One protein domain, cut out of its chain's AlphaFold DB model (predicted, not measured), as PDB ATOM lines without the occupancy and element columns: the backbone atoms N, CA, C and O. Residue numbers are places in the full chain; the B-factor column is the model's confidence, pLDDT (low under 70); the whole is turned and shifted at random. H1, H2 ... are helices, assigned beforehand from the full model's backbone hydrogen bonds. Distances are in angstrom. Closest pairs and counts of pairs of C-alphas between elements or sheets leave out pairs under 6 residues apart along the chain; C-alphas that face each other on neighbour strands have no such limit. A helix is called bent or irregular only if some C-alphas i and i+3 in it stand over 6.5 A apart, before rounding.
ATOM      1  N   VAL A 237     172.129 138.316 198.995       85.94
ATOM      2  CA  VAL A 237     171.999 139.551 199.782       85.94
ATOM      3  C   VAL A 237     170.728 140.300 199.398       85.94
ATOM      4  O   VAL A 237     169.995 140.739 200.274       85.94
ATOM      5  N   TYR A 238     170.444 140.414 198.101       88.56
ATOM      6  CA  TYR A 238     169.213 141.028 197.608       88.56
ATOM      7  C   TYR A 238     167.965 140.278 198.103       88.56
ATOM      8  O   TYR A 238     167.055 140.904 198.628       88.56
ATOM      9  N   GLU A 239     167.946 138.944 198.011       87.38
ATOM     10  CA  GLU A 239     166.836 138.122 198.517       87.38
ATOM     11  C   GLU A 239     166.652 138.289 200.030       87.38
ATOM     12  O   GLU A 239     165.526 138.407 200.505       87.38
ATOM     13  N   SER A 240     167.753 138.358 200.789       84.31
ATOM     14  CA  SER A 240     167.707 138.642 202.226       84.31
ATOM     15  C   SER A 240     167.109 140.017 202.522       84.31
ATOM     16  O   SER A 240     166.261 140.114 203.401       84.31
ATOM     17  N   LEU A 241     167.518 141.064 201.797       85.50
ATOM     18  CA  LEU A 241     166.994 142.423 201.975       85.50
ATOM     19  C   LEU A 241     165.488 142.479 201.701       85.50
ATOM     20  O   LEU A 241     164.735 142.996 202.519       85.50
ATOM     21  N   VAL A 242     165.044 141.887 200.588       85.06
ATOM     22  CA  VAL A 242     163.623 141.841 200.216       85.06
ATOM     23  C   VAL A 242     162.805 141.066 201.248       85.06
ATOM     24  O   VAL A 242     161.747 141.535 201.663       85.06
ATOM     25  N   ASN A 243     163.280 139.901 201.692       84.12
ATOM     26  CA  ASN A 243     162.573 139.106 202.696       84.12
ATOM     27  C   ASN A 243     162.497 139.825 204.044       84.12
ATOM     28  O   ASN A 243     161.419 139.880 204.627       84.12
ATOM     29  N   ASN A 244     163.606 140.409 204.505       81.75
ATOM     30  CA  ASN A 244     163.645 141.162 205.758       81.75
ATOM     31  C   ASN A 244     162.696 142.359 205.716       81.75
ATOM     32  O   ASN A 244     161.945 142.570 206.665       81.75
ATOM     33  N   PHE A 245     162.684 143.097 204.602       79.75
ATOM     34  CA  PHE A 245     161.750 144.198 204.412       79.75
ATOM     35  C   PHE A 245     160.304 143.708 204.521       79.75
ATOM     36  O   PHE A 245     159.567 144.207 205.359       79.75
ATOM     37  N   ARG A 246     159.921 142.650 203.793       79.19
ATOM     38  CA  ARG A 246     158.559 142.084 203.871       79.19
ATOM     39  C   ARG A 246     158.140 141.685 205.288       79.19
ATOM     40  O   ARG A 246     156.969 141.794 205.628       79.19
ATOM     41  N   THR A 247     159.062 141.163 206.096       79.75
ATOM     42  CA  THR A 247     158.739 140.702 207.455       79.75
ATOM     43  C   THR A 247     158.733 141.823 208.491       79.75
ATOM     44  O   THR A 247     158.079 141.690 209.522       79.75
ATOM     45  N   GLU A 248     159.463 142.912 208.243       81.44
ATOM     46  CA  GLU A 248     159.698 143.975 209.225       81.44
ATOM     47  C   GLU A 248     159.132 145.349 208.809       81.44
ATOM     48  O   GLU A 248     159.196 146.273 209.613       81.44
ATOM     49  N   GLU A 249     158.531 145.497 207.621       79.06
ATOM     50  CA  GLU A 249     157.998 146.762 207.068       79.06
ATOM     51  C   GLU A 249     157.100 147.512 208.058       79.06
ATOM     52  O   GLU A 249     157.414 148.636 208.439       79.06
ATOM     53  N   GLN A 250     156.068 146.853 208.598       80.69
ATOM     54  CA  GLN A 250     155.158 147.460 209.584       80.69
ATOM     55  C   GLN A 250     155.869 147.944 210.855       80.69
ATOM     56  O   GLN A 250     155.375 148.813 211.572       80.69
ATOM     57  N   LYS A 251     157.011 147.343 211.204       84.88
ATOM     58  CA  LYS A 251     157.817 147.787 212.347       84.88
ATOM     59  C   LYS A 251     158.709 148.961 211.953       84.88
ATOM     60  O   LYS A 251     158.912 149.841 212.779       84.88
ATOM     61  N   MET A 252     159.213 148.994 210.720       85.25
ATOM     62  CA  MET A 252     159.979 150.123 210.184       85.25
ATOM     63  C   MET A 252     159.118 151.381 210.042       85.25
ATOM     64  O   MET A 252     159.575 152.455 210.420       85.25
ATOM     65  N   GLU A 253     157.865 151.246 209.602       85.06
ATOM     66  CA  GLU A 253     156.879 152.339 209.594       85.06
ATOM     67  C   GLU A 253     156.666 152.906 211.003       85.06
ATOM     68  O   GLU A 253     156.796 154.108 211.221       85.06
ATOM     69  N   LYS A 254     156.468 152.034 212.000       87.88
ATOM     70  CA  LYS A 254     156.359 152.461 213.405       87.88
ATOM     71  C   LYS A 254     157.613 153.171 213.907       87.88
ATOM     72  O   LYS A 254     157.500 154.124 214.663       87.88
ATOM     73  N   ILE A 255     158.809 152.737 213.503       87.44
ATOM     74  CA  ILE A 255     160.069 153.409 213.873       87.44
ATOM     75  C   ILE A 255     160.148 154.803 213.239       87.44
ATOM     76  O   ILE A 255     160.558 155.744 213.915       87.44
ATOM     77  N   SER A 256     159.755 154.924 211.969       87.25
ATOM     78  CA  SER A 256     159.663 156.193 211.238       87.25
ATOM     79  C   SER A 256     158.752 157.183 211.972       87.25
ATOM     80  O   SER A 256     159.156 158.314 212.238       87.25
ATOM     81  N   GLU A 257     157.564 156.737 212.388       88.94
ATOM     82  CA  GLU A 257     156.625 157.543 213.178       88.94
ATOM     83  C   GLU A 257     157.166 157.884 214.577       88.94
ATOM     84  O   GLU A 257     157.160 159.045 214.979       88.94
ATOM     85  N   GLU A 258     157.666 156.889 215.320       89.88
ATOM     86  CA  GLU A 258     158.154 157.061 216.696       89.88
ATOM     87  C   GLU A 258     159.342 158.023 216.795       89.88
ATOM     88  O   GLU A 258     159.466 158.750 217.782       89.88
ATOM     89  N   LEU A 259     160.242 157.995 215.809       88.12
ATOM     90  CA  LEU A 259     161.464 158.801 215.799       88.12
ATOM     91  C   LEU A 259     161.340 160.052 214.920       88.12
ATOM     92  O   LEU A 259     162.295 160.823 214.851       88.12
ATOM     93  N   ASN A 260     160.174 160.273 214.299       89.38
ATOM     94  CA  ASN A 260     159.891 161.381 213.387       89.38
ATOM     95  C   ASN A 260     160.959 161.525 212.284       89.38
ATOM     96  O   ASN A 260     161.487 162.612 212.039       89.38
ATOM     97  N   ILE A 261     161.313 160.403 211.656       87.94
ATOM     98  CA  ILE A 261     162.282 160.321 210.557       87.94
ATOM     99  C   ILE A 261     161.578 159.695 209.371       87.94
ATOM    100  O   ILE A 261     160.927 158.670 209.528       87.94
ATOM    101  N   ASP A 262     161.745 160.285 208.192       87.12
ATOM    102  CA  ASP A 262     161.089 159.783 206.995       87.12
ATOM    103  C   ASP A 262     161.542 158.356 206.653       87.12
ATOM    104  O   ASP A 262     162.732 158.018 206.704       87.12
ATOM    105  N   LEU A 263     160.589 157.513 206.256       83.44
ATOM    106  CA  LEU A 263     160.851 156.112 205.943       83.44
ATOM    107  C   LEU A 263     161.874 155.973 204.803       83.44
ATOM    108  O   LEU A 263     162.684 155.043 204.834       83.44
ATOM    109  N   THR A 264     161.921 156.916 203.847       80.25
ATOM    110  CA  THR A 264     162.955 156.901 202.794       80.25
ATOM    111  C   THR A 264     164.356 157.017 203.391       80.25
ATOM    112  O   THR A 264     165.250 156.257 203.016       80.25
ATOM    113  N   GLN A 265     164.547 157.905 204.372       83.88
ATOM    114  CA  GLN A 265     165.839 158.135 205.015       83.88
ATOM    115  C   GLN A 265     166.288 156.912 205.814       83.88
ATOM    116  O   GLN A 265     167.470 156.566 205.798       83.88
ATOM    117  N   LEU A 266     165.351 156.205 206.453       84.19
ATOM    118  CA  LEU A 266     165.657 154.941 207.122       84.19
ATOM    119  C   LEU A 266     166.130 153.878 206.124       84.19
ATOM    120  O   LEU A 266     167.127 153.193 206.365       84.19
ATOM    121  N   LEU A 267     165.465 153.758 204.974       81.75
ATOM    122  CA  LEU A 267     165.856 152.782 203.959       81.75
ATOM    123  C   LEU A 267     167.217 153.092 203.332       81.75
ATOM    124  O   LEU A 267     167.920 152.156 202.946       81.75
ATOM    125  N   LEU A 268     167.631 154.362 203.294       81.38
ATOM    126  CA  LEU A 268     168.967 154.763 202.847       81.38
ATOM    127  C   LEU A 268     170.095 154.266 203.763       81.38
ATOM    128  O   LEU A 268     171.243 154.239 203.322       81.38
ATOM    129  N   LEU A 269     169.812 153.801 204.987       83.56
ATOM    130  CA  LEU A 269     170.782 153.110 205.850       83.56
ATOM    131  C   LEU A 269     170.980 151.648 205.407       83.56
ATOM    132  O   LEU A 269     170.734 150.692 206.140       83.56
ATOM    133  N   GLU A 270     171.476 151.464 204.186       75.31
ATOM    134  CA  GLU A 270     171.622 150.177 203.498       75.31
ATOM    135  C   GLU A 270     172.329 149.100 204.325       75.31
ATOM    136  O   GLU A 270     171.919 147.937 204.322       75.31
ATOM    137  N   THR A 271     173.393 149.462 205.048       77.69
ATOM    138  CA  THR A 271     174.145 148.498 205.872       77.69
ATOM    139  C   THR A 271     173.372 148.036 207.112       77.69
ATOM    140  O   THR A 271     173.799 147.088 207.773       77.69
ATOM    141  N   TRP A 272     172.244 148.679 207.424       83.12
ATOM    142  CA  TRP A 272     171.401 148.425 208.590       83.12
ATOM    143  C   TRP A 272     170.145 147.638 208.219       83.12
ATOM    144  O   TRP A 272     169.620 146.926 209.067       83.12
ATOM    145  N   ASN A 273     169.720 147.666 206.953       77.19
ATOM    146  CA  ASN A 273     168.481 147.032 206.476       77.19
ATOM    147  C   ASN A 273     168.438 145.495 206.607       77.19
ATOM    148  O   ASN A 273     167.398 144.883 206.392       77.19
ATOM    149  N   ASN A 274     169.553 144.851 206.964       75.69
ATOM    150  CA  ASN A 274     169.590 143.423 207.300       75.69
ATOM    151  C   ASN A 274     169.432 143.132 208.805       75.69
ATOM    152  O   ASN A 274     169.511 141.976 209.214       75.69
ATOM    153  N   MET A 275     169.267 144.159 209.641       82.94
ATOM    154  CA  MET A 275     169.037 144.018 211.080       82.94
ATOM    155  C   MET A 275     167.546 143.824 211.366       82.94
ATOM    156  O   MET A 275     166.698 144.271 210.600       82.94
ATOM    157  N   SER A 276     167.222 143.196 212.498       85.00
ATOM    158  CA  SER A 276     165.847 143.214 213.006       85.00
ATOM    159  C   SER A 276     165.415 144.647 213.318       85.00
ATOM    160  O   SER A 276     166.244 145.457 213.752       85.00
ATOM    161  N   ALA A 277     164.121 144.952 213.174       85.44
ATOM    162  CA  ALA A 277     163.607 146.292 213.447       85.44
ATOM    163  C   ALA A 277     163.918 146.747 214.884       85.44
ATOM    164  O   ALA A 277     164.255 147.905 215.108       85.44
ATOM    165  N   THR A 278     163.906 145.830 215.858       87.19
ATOM    166  CA  THR A 278     164.276 146.132 217.250       87.19
ATOM    167  C   THR A 278     165.715 146.640 217.364       87.19
ATOM    168  O   THR A 278     165.947 147.706 217.928       87.19
ATOM    169  N   ASN A 279     166.682 145.923 216.782       89.50
ATOM    170  CA  ASN A 279     168.090 146.328 216.831       89.50
ATOM    171  C   ASN A 279     168.333 147.622 216.050       89.50
ATOM    172  O   ASN A 279     169.145 148.452 216.461       89.50
ATOM    173  N   TYR A 280     167.638 147.783 214.922       90.50
ATOM    174  CA  TYR A 280     167.674 148.997 214.121       90.50
ATOM    175  C   TYR A 280     167.205 150.199 214.953       90.50
ATOM    176  O   TYR A 280     167.936 151.179 215.096       90.50
ATOM    177  N   ARG A 281     166.022 150.086 215.573       92.44
ATOM    178  CA  ARG A 281     165.410 151.107 216.432       92.44
ATOM    179  C   ARG A 281     166.320 151.514 217.582       92.44
ATOM    180  O   ARG A 281     166.545 152.699 217.795       92.44
ATOM    181  N   GLU A 282     166.841 150.543 218.328       93.25
ATOM    182  CA  GLU A 282     167.680 150.821 219.496       93.25
ATOM    183  C   GLU A 282     168.990 151.518 219.121       93.25
ATOM    184  O   GLU A 282     169.432 152.421 219.832       93.25
ATOM    185  N   LYS A 283     169.593 151.146 217.983       94.31
ATOM    186  CA  LYS A 283     170.763 151.849 217.447       94.31
ATOM    187  C   LYS A 283     170.424 153.268 217.028       94.31
ATOM    188  O   LYS A 283     171.144 154.183 217.415       94.31
ATOM    189  N   LEU A 284     169.353 153.455 216.257       93.31
ATOM    190  CA  LEU A 284     168.962 154.776 215.772       93.31
ATOM    191  C   LEU A 284     168.701 155.723 216.945       93.31
ATOM    192  O   LEU A 284     169.272 156.809 216.997       93.31
ATOM    193  N   LYS A 285     167.931 155.254 217.935       94.50
ATOM    194  CA  LYS A 285     167.645 155.999 219.160       94.50
ATOM    195  C   LYS A 285     168.924 156.409 219.889       94.50
ATOM    196  O   LYS A 285     169.067 157.571 220.235       94.50
ATOM    197  N   PHE A 286     169.883 155.494 220.051       95.06
ATOM    198  CA  PHE A 286     171.167 155.824 220.671       95.06
ATOM    199  C   PHE A 286     171.902 156.966 219.947       95.06
ATOM    200  O   PHE A 286     172.425 157.864 220.600       95.06
ATOM    201  N   PHE A 287     171.954 156.947 218.612       94.44
ATOM    202  CA  PHE A 287     172.640 158.001 217.860       94.44
ATOM    203  C   PHE A 287     171.906 159.343 217.930       94.44
ATOM    204  O   PHE A 287     172.554 160.373 218.107       94.44
ATOM    205  N   ILE A 288     170.576 159.335 217.861       92.62
ATOM    206  CA  ILE A 288     169.758 160.545 218.008       92.62
ATOM    207  C   ILE A 288     169.935 161.140 219.411       92.62
ATOM    208  O   ILE A 288     170.207 162.331 219.535       92.62
ATOM    209  N   ASP A 289     169.887 160.309 220.460       92.62
ATOM    210  CA  ASP A 289     170.092 160.730 221.854       92.62
ATOM    211  C   ASP A 289     171.495 161.331 222.078       92.62
ATOM    212  O   ASP A 289     171.681 162.194 222.936       92.62
ATOM    213  N   LYS A 290     172.496 160.902 221.295       90.56
ATOM    214  CA  LYS A 290     173.861 161.460 221.296       90.56
ATOM    215  C   LYS A 290     174.057 162.625 220.310       90.56
ATOM    216  O   LYS A 290     175.184 163.092 220.150       90.56
ATOM    217  N   GLY A 291     172.984 163.110 219.686       90.00
ATOM    218  CA  GLY A 291     172.968 164.318 218.858       90.00
ATOM    219  C   GLY A 291     173.399 164.134 217.401       90.00
ATOM    220  O   GLY A 291     173.680 165.127 216.730       90.00
ATOM    221  N   TYR A 292     173.473 162.900 216.892       91.75
ATOM    222  CA  TYR A 292     173.765 162.666 215.477       91.75
ATOM    223  C   TYR A 292     172.504 162.792 214.623       91.75
ATOM    224  O   TYR A 292     171.446 162.267 214.981       91.75
ATOM    225  N   SER A 293     172.627 163.432 213.460       89.88
ATOM    226  CA  SER A 293     171.534 163.496 212.487       89.88
ATOM    227  C   SER A 293     171.448 162.223 211.640       89.88
ATOM    228  O   SER A 293     172.430 161.492 211.474       89.88
ATOM    229  N   ILE A 294     170.277 161.976 211.046       89.25
ATOM    230  CA  ILE A 294     170.090 160.852 210.121       89.25
ATOM    231  C   ILE A 294     171.016 160.961 208.903       89.25
ATOM    232  O   ILE A 294     171.613 159.966 208.502       89.25
ATOM    233  N   ASP A 295     171.239 162.172 208.387       86.56
ATOM    234  CA  ASP A 295     172.128 162.410 207.245       86.56
ATOM    235  C   ASP A 295     173.579 162.032 207.568       86.56
ATOM    236  O   ASP A 295     174.249 161.388 206.763       86.56
ATOM    237  N   GLN A 296     174.053 162.327 208.786       85.81
ATOM    238  CA  GLN A 296     175.383 161.894 209.230       85.81
ATOM    239  C   GLN A 296     175.502 160.365 209.270       85.81
ATOM    240  O   GLN A 296     176.557 159.812 208.944       85.81
ATOM    241  N   LEU A 297     174.431 159.670 209.660       91.00
ATOM    242  CA  LEU A 297     174.392 158.209 209.659       91.00
ATOM    243  C   LEU A 297     174.344 157.647 208.233       91.00
ATOM    244  O   LEU A 297     175.027 156.657 207.970       91.00
ATOM    245  N   ILE A 298     173.606 158.284 207.318       85.69
ATOM    246  CA  ILE A 298     173.550 157.925 205.891       85.69
ATOM    247  C   ILE A 298     174.924 158.104 205.238       85.69
ATOM    248  O   ILE A 298     175.367 157.222 204.499       85.69
ATOM    249  N   ASP A 299     175.639 159.180 205.560       82.69
ATOM    250  CA  ASP A 299     176.998 159.418 205.070       82.69
ATOM    251  C   ASP A 299     178.014 158.434 205.677       82.69
ATOM    252  O   ASP A 299     179.005 158.064 205.036       82.69
ATOM    253  N   TYR A 300     177.766 157.959 206.904       85.81
ATOM    254  CA  TYR A 300     178.670 157.073 207.638       85.81
ATOM    255  C   TYR A 300     178.015 155.766 208.121       85.81
ATOM    256  O   TYR A 300     178.127 155.345 209.273       85.81
ATOM    257  N   GLN A 301     177.411 155.016 207.201       85.62
ATOM    258  CA  GLN A 301     176.625 153.819 207.551       85.62
ATOM    259  C   GLN A 301     177.449 152.664 208.146       85.62
ATOM    260  O   GLN A 301     176.908 151.739 208.757       85.62
ATOM    261  N   ARG A 302     178.781 152.686 207.986       84.38
ATOM    262  CA  ARG A 302     179.686 151.626 208.472       84.38
ATOM    263  C   ARG A 302     179.627 151.424 209.979       84.38
ATOM    264  O   ARG A 302     179.919 150.317 210.427       84.38
ATOM    265  N   ILE A 303     179.246 152.448 210.744       87.00
ATOM    266  CA  ILE A 303     179.063 152.313 212.192       87.00
ATOM    267  C   ILE A 303     177.994 151.261 212.531       87.00
ATOM    268  O   ILE A 303     178.123 150.551 213.525       87.00
ATOM    269  N   GLY A 304     177.009 151.058 211.650       85.75
ATOM    270  CA  GLY A 304     175.981 150.031 211.810       85.75
ATOM    271  C   GLY A 304     176.525 148.607 211.881       85.75
ATOM    272  O   GLY A 304     175.885 147.758 212.492       85.75
ATOM    273  N   LEU A 305     177.712 148.329 211.333       87.56
ATOM    274  CA  LEU A 305     178.297 146.984 211.327       87.56
ATOM    275  C   LEU A 305     178.695 146.481 212.726       87.56
ATOM    276  O   LEU A 305     178.885 145.279 212.904       87.56
ATOM    277  N   PHE A 306     178.836 147.372 213.710       89.94
ATOM    278  CA  PHE A 306     179.176 147.007 215.085       89.94
ATOM    279  C   PHE A 306     177.915 146.728 215.914       89.94
ATOM    280  O   PHE A 306     176.830 147.225 215.606       89.94
ATOM    281  N   SER A 307     178.026 145.921 216.976       91.44
ATOM    282  CA  SER A 307     176.909 145.731 217.912       91.44
ATOM    283  C   SER A 307     176.628 147.019 218.689       91.44
ATOM    284  O   SER A 307     177.537 147.820 218.912       91.44
ATOM    285  N   LEU A 308     175.379 147.210 219.126       93.56
ATOM    286  CA  LEU A 308     175.013 148.372 219.940       93.56
ATOM    287  C   LEU A 308     175.833 148.433 221.237       93.56
ATOM    288  O   LEU A 308     176.317 149.501 221.592       93.56
ATOM    289  N   ASP A 309     176.079 147.293 221.885       93.31
ATOM    290  CA  ASP A 309     176.907 147.226 223.097       93.31
ATOM    291  C   ASP A 309     178.342 147.703 222.854       93.31
ATOM    292  O   ASP A 309     178.899 148.453 223.651       93.31
ATOM    293  N   THR A 310     178.932 147.317 221.715       92.00
ATOM    294  CA  THR A 310     180.279 147.769 221.335       92.00
ATOM    295  C   THR A 310     180.298 149.278 221.121       92.00
ATOM    296  O   THR A 310     181.230 149.946 221.564       92.00
ATOM    297  N   ILE A 311     179.268 149.815 220.462       94.38
ATOM    298  CA  ILE A 311     179.128 151.249 220.194       94.38
ATOM    299  C   ILE A 311     178.979 152.022 221.507       94.38
ATOM    300  O   ILE A 311     179.738 152.961 221.728       94.38
ATOM    301  N   LYS A 312     178.068 151.603 222.396       94.25
ATOM    302  CA  LYS A 312     177.834 152.236 223.705       94.25
ATOM    303  C   LYS A 312     179.106 152.280 224.540       94.25
ATOM    304  O   LYS A 312     179.538 153.359 224.929       94.25
ATOM    305  N   LYS A 313     179.760 151.129 224.709       89.62
ATOM    306  CA  LYS A 313     181.016 151.031 225.458       89.62
ATOM    307  C   LYS A 313     182.111 151.920 224.862       89.62
ATOM    308  O   LYS A 313     182.795 152.633 225.584       89.62
ATOM    309  N   SER A 314     182.263 151.901 223.538       87.62
ATOM    310  CA  SER A 314     183.256 152.733 222.846       87.62
ATOM    311  C   SER A 314     182.976 154.225 223.014       87.62
ATOM    312  O   SER A 314     183.906 155.011 223.158       87.62
ATOM    313  N   TYR A 315     181.702 154.617 222.984       89.69
ATOM    314  CA  TYR A 315     181.291 156.000 223.178       89.69
ATOM    315  C   TYR A 315     181.599 156.464 224.602       89.69
ATOM    316  O   TYR A 315     182.254 157.485 224.765       89.69
ATOM    317  N   GLU A 316     181.201 155.691 225.616       88.44
ATOM    318  CA  GLU A 316     181.485 155.984 227.028       88.44
ATOM    319  C   GLU A 316     182.991 156.098 227.292       88.44
ATOM    320  O   GLU A 316     183.447 157.017 227.969       88.44
ATOM    321  N   GLU A 317     183.798 155.198 226.725       78.44
ATOM    322  CA  GLU A 317     185.255 155.274 226.847       78.44
ATOM    323  C   GLU A 317     185.818 156.549 226.191       78.44
ATOM    324  O   GLU A 317     186.687 157.198 226.771       78.44
ATOM    325  N   LEU A 318     185.311 156.959 225.023       74.38
ATOM    326  CA  LEU A 318     185.715 158.202 224.348       74.38
ATOM    327  C   LEU A 318     185.248 159.475 225.073       74.38
ATOM    328  O   LEU A 318     185.965 160.481 225.058       74.38
ATOM    329  N   GLU A 319     184.083 159.423 225.714       79.06
ATOM    330  CA  GLU A 319     183.496 160.499 226.521       79.06
ATOM    331  C   GLU A 319     184.317 160.695 227.804       79.06
ATOM    332  O   GLU A 319     184.759 161.807 228.098       79.06
ATOM    333  N   ASN A 320     184.677 159.600 228.485       70.06
ATOM    334  CA  ASN A 320     185.564 159.605 229.656       70.06
ATOM    335  C   ASN A 320     186.979 160.119 229.348       70.06
ATOM    336  O   ASN A 320     187.676 160.623 230.228       70.06
ATOM    337  N   LEU A 321     187.416 160.026 228.090       60.88
ATOM    338  CA  LEU A 321     188.677 160.611 227.639       60.88
ATOM    339  C   LEU A 321     188.593 162.132 227.438       60.88
ATOM    340  O   LEU A 321     189.617 162.745 227.131       60.88
ATOM    341  N   GLY A 322     187.429 162.754 227.642       54.06
ATOM    342  CA  GLY A 322     187.221 164.197 227.538       54.06
ATOM    343  C   GLY A 322     187.089 164.689 226.099       54.06
ATOM    344  O   GLY A 322     187.580 165.770 225.785       54.06
ATOM    345  N   SER A 323     186.508 163.878 225.209       52.81
ATOM    346  CA  SER A 323     186.174 164.319 223.851       52.81
ATOM    347  C   SER A 323     184.837 165.060 223.879       52.81
ATOM    348  O   SER A 323     183.799 164.413 223.963       52.81
ATOM    349  N   ASP A 324     184.851 166.392 223.770       55.94
ATOM    350  CA  ASP A 324     183.620 167.209 223.772       55.94
ATOM    351  C   ASP A 324     182.699 166.901 222.574       55.94
ATOM    352  O   ASP A 324     181.492 167.125 222.627       55.94
ATOM    353  N   PHE A 325     183.262 166.356 221.489       69.62
ATOM    354  CA  PHE A 325     182.514 165.887 220.328       69.62
ATOM    355  C   PHE A 325     183.126 164.603 219.764       69.62
ATOM    356  O   PHE A 325     184.248 164.590 219.252       69.62
ATOM    357  N   ILE A 326     182.375 163.505 219.835       79.81
ATOM    358  CA  ILE A 326     182.775 162.216 219.272       79.81
ATOM    359  C   ILE A 326     182.241 162.152 217.842       79.81
ATOM    360  O   ILE A 326     181.036 162.166 217.621       79.81
ATOM    361  N   THR A 327     183.108 162.070 216.835       85.12
ATOM    362  CA  THR A 327     182.652 161.881 215.446       85.12
ATOM    363  C   THR A 327     182.313 160.411 215.183       85.12
ATOM    364  O   THR A 327     182.956 159.521 215.748       85.12
ATOM    365  N   LEU A 328     181.380 160.127 214.263       86.81
ATOM    366  CA  LEU A 328     181.046 158.747 213.863       86.81
ATOM    367  C   LEU A 328     182.269 157.965 213.352       86.81
ATOM    368  O   LEU A 328     182.401 156.768 213.612       86.81
ATOM    369  N   GLU A 329     183.206 158.646 212.681       83.44
ATOM    370  CA  GLU A 329     184.459 158.041 212.221       83.44
ATOM    371  C   GLU A 329     185.357 157.623 213.391       83.44
ATOM    372  O   GLU A 329     185.871 156.499 213.411       83.44
ATOM    373  N   SER A 330     185.522 158.503 214.386       76.69
ATOM    374  CA  SER A 330     186.321 158.205 215.578       76.69
ATOM    375  C   SER A 330     185.727 157.041 216.373       76.69
ATOM    376  O   SER A 330     186.458 156.125 216.766       76.69
ATOM    377  N   LEU A 331     184.399 157.016 216.499       86.88
ATOM    378  CA  LEU A 331     183.662 155.977 217.199       86.88
ATOM    379  C   LEU A 331     183.781 154.622 216.497       86.88
ATOM    380  O   LEU A 331     184.126 153.632 217.136       86.88
ATOM    381  N   ALA A 332     183.576 154.559 215.179       86.44
ATOM    382  CA  ALA A 332     183.701 153.311 214.422       86.44
ATOM    383  C   ALA A 332     185.124 152.760 214.429       86.44
ATOM    384  O   ALA A 332     185.337 151.547 214.516       86.44
ATOM    385  N   HIS A 333     186.116 153.645 214.343       77.06
ATOM    386  CA  HIS A 333     187.503 153.241 214.482       77.06
ATOM    387  C   HIS A 333     187.755 152.633 215.870       77.06
ATOM    388  O   HIS A 333     188.395 151.580 215.969       77.06
ATOM    389  N   TYR A 334     187.243 153.265 216.930       78.94
ATOM    390  CA  TYR A 334     187.384 152.758 218.291       78.94
ATOM    391  C   TYR A 334     186.686 151.405 218.466       78.94
ATOM    392  O   TYR A 334     187.336 150.456 218.899       78.94
ATOM    393  N   CYS A 335     185.444 151.266 217.985       84.94
ATOM    394  CA  CYS A 335     184.699 150.001 217.978       84.94
ATOM    395  C   CYS A 335     185.497 148.860 217.329       84.94
ATOM    396  O   CYS A 335     185.476 147.724 217.794       84.94
ATOM    397  N   LYS A 336     186.222 149.154 216.242       82.75
ATOM    398  CA  LYS A 336     186.992 148.150 215.499       82.75
ATOM    399  C   LYS A 336     188.292 147.739 216.185       82.75
ATOM    400  O   LYS A 336     188.718 146.593 216.053       82.75
ATOM    401  N   HIS A 337     188.982 148.687 216.808       75.19
ATOM    402  CA  HIS A 337     190.370 148.497 217.232       75.19
ATOM    403  C   HIS A 337     190.556 148.456 218.746       75.19
ATOM    404  O   HIS A 337     191.637 148.067 219.189       75.19
TER     405      HIS A 337
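Overview. This is residues 237 to 337 of the 464 residues of the protein "DgyrCDS6866" of Dimorphilus gyrociliatus (UniProt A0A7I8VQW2). Three helices that run nearly the same way, H1b, H3 and H6, make a loose row along the longest axis, and the shorter H2, H4, H5 and H7 lie over one side of this row. H1 is bent, and its first arm, H1a, turns off at one end of the row and touches no helix. The printed part has 101 residues with seven named helices, H1 to H7 in order along the chain, and no named strand. The class is all helix, with 75 of the 101 residues in named helices. The whole is compact, with a radius of gyration of the C-alphas of 13.8 A, yet elongated in outline, spanning 43 by 27 by 21 A.

Along the chain. H1, residues 237 to 259, was assigned as one helix by its hydrogen bonds, but it is bent: C-alphas 247 and 250 are 7.9 A apart. Its arm H1a, residues 237 to 247, begins with C-alpha 237 at (171.999, 139.551, 199.782) and is 15.4 A long; H1b, residues 250 to 259, is 14.4 A long. H2 is residues 263 to 267. H3, residues 277 to 289, is 17.9 A long and begins with C-alpha 277 at (163.607, 146.292, 213.447). H4 is residues 294 to 299 and H5 residues 301 to 305. H6, residues 308 to 320, is 18.2 A long, and H7, residues 328 to 337, is 14.3 A long, ending with C-alpha 337 at (190.370, 148.497, 217.232).

Arrangement. H1a and H1b are about perpendicular, at 80 degrees. H1b touches H2, the C-alphas of Ser 256 and Leu 263 being closest at 5.4 A. H1b also touches H3 at a shallow tilt of 11 degrees, the same way, closest at Lys 251 and Ala 277, whose C-alphas are 6.1 A apart. H2 touches H4, with the C-alphas of Gln 265 and Ile 294 closest at 7.2 A. H3 and H6 only just touch, with 3 pairs of C-alphas within 8 A, through residues 279 to 283 of H3 and residue 308 of H6; they run the same way at a shallow tilt of 14 degrees, and the C-alphas of Lys 283 and Leu 308 are closest at 6.0 A. H5 touches H7, with the C-alphas of Ile 303 and Ala 332 closest at 5.2 A. H6 and H7 touch about perpendicular, at 74 degrees, with the C-alphas of Ser 314 and Cys 335 closest at 5.8 A. Among the pairs that stay apart are H1b and H6, and H3 and H7. Every O i to N i+4 pair is within hydrogen-bond range in H1a, H1b, H2, H3, H4, H6 and H7; in H5 it is 0 of 1, beside 2 of 2 O i to N i+3 pairs.

Size, cuts and confidence. The C-alphas farthest apart are those of Glu 239 and Gly 322, at 44.0 A. The printed part has no cut and no long link. The mean pLDDT of the printed part is 84.4, and residues 321 to 325, between H6 and H7, are under 70.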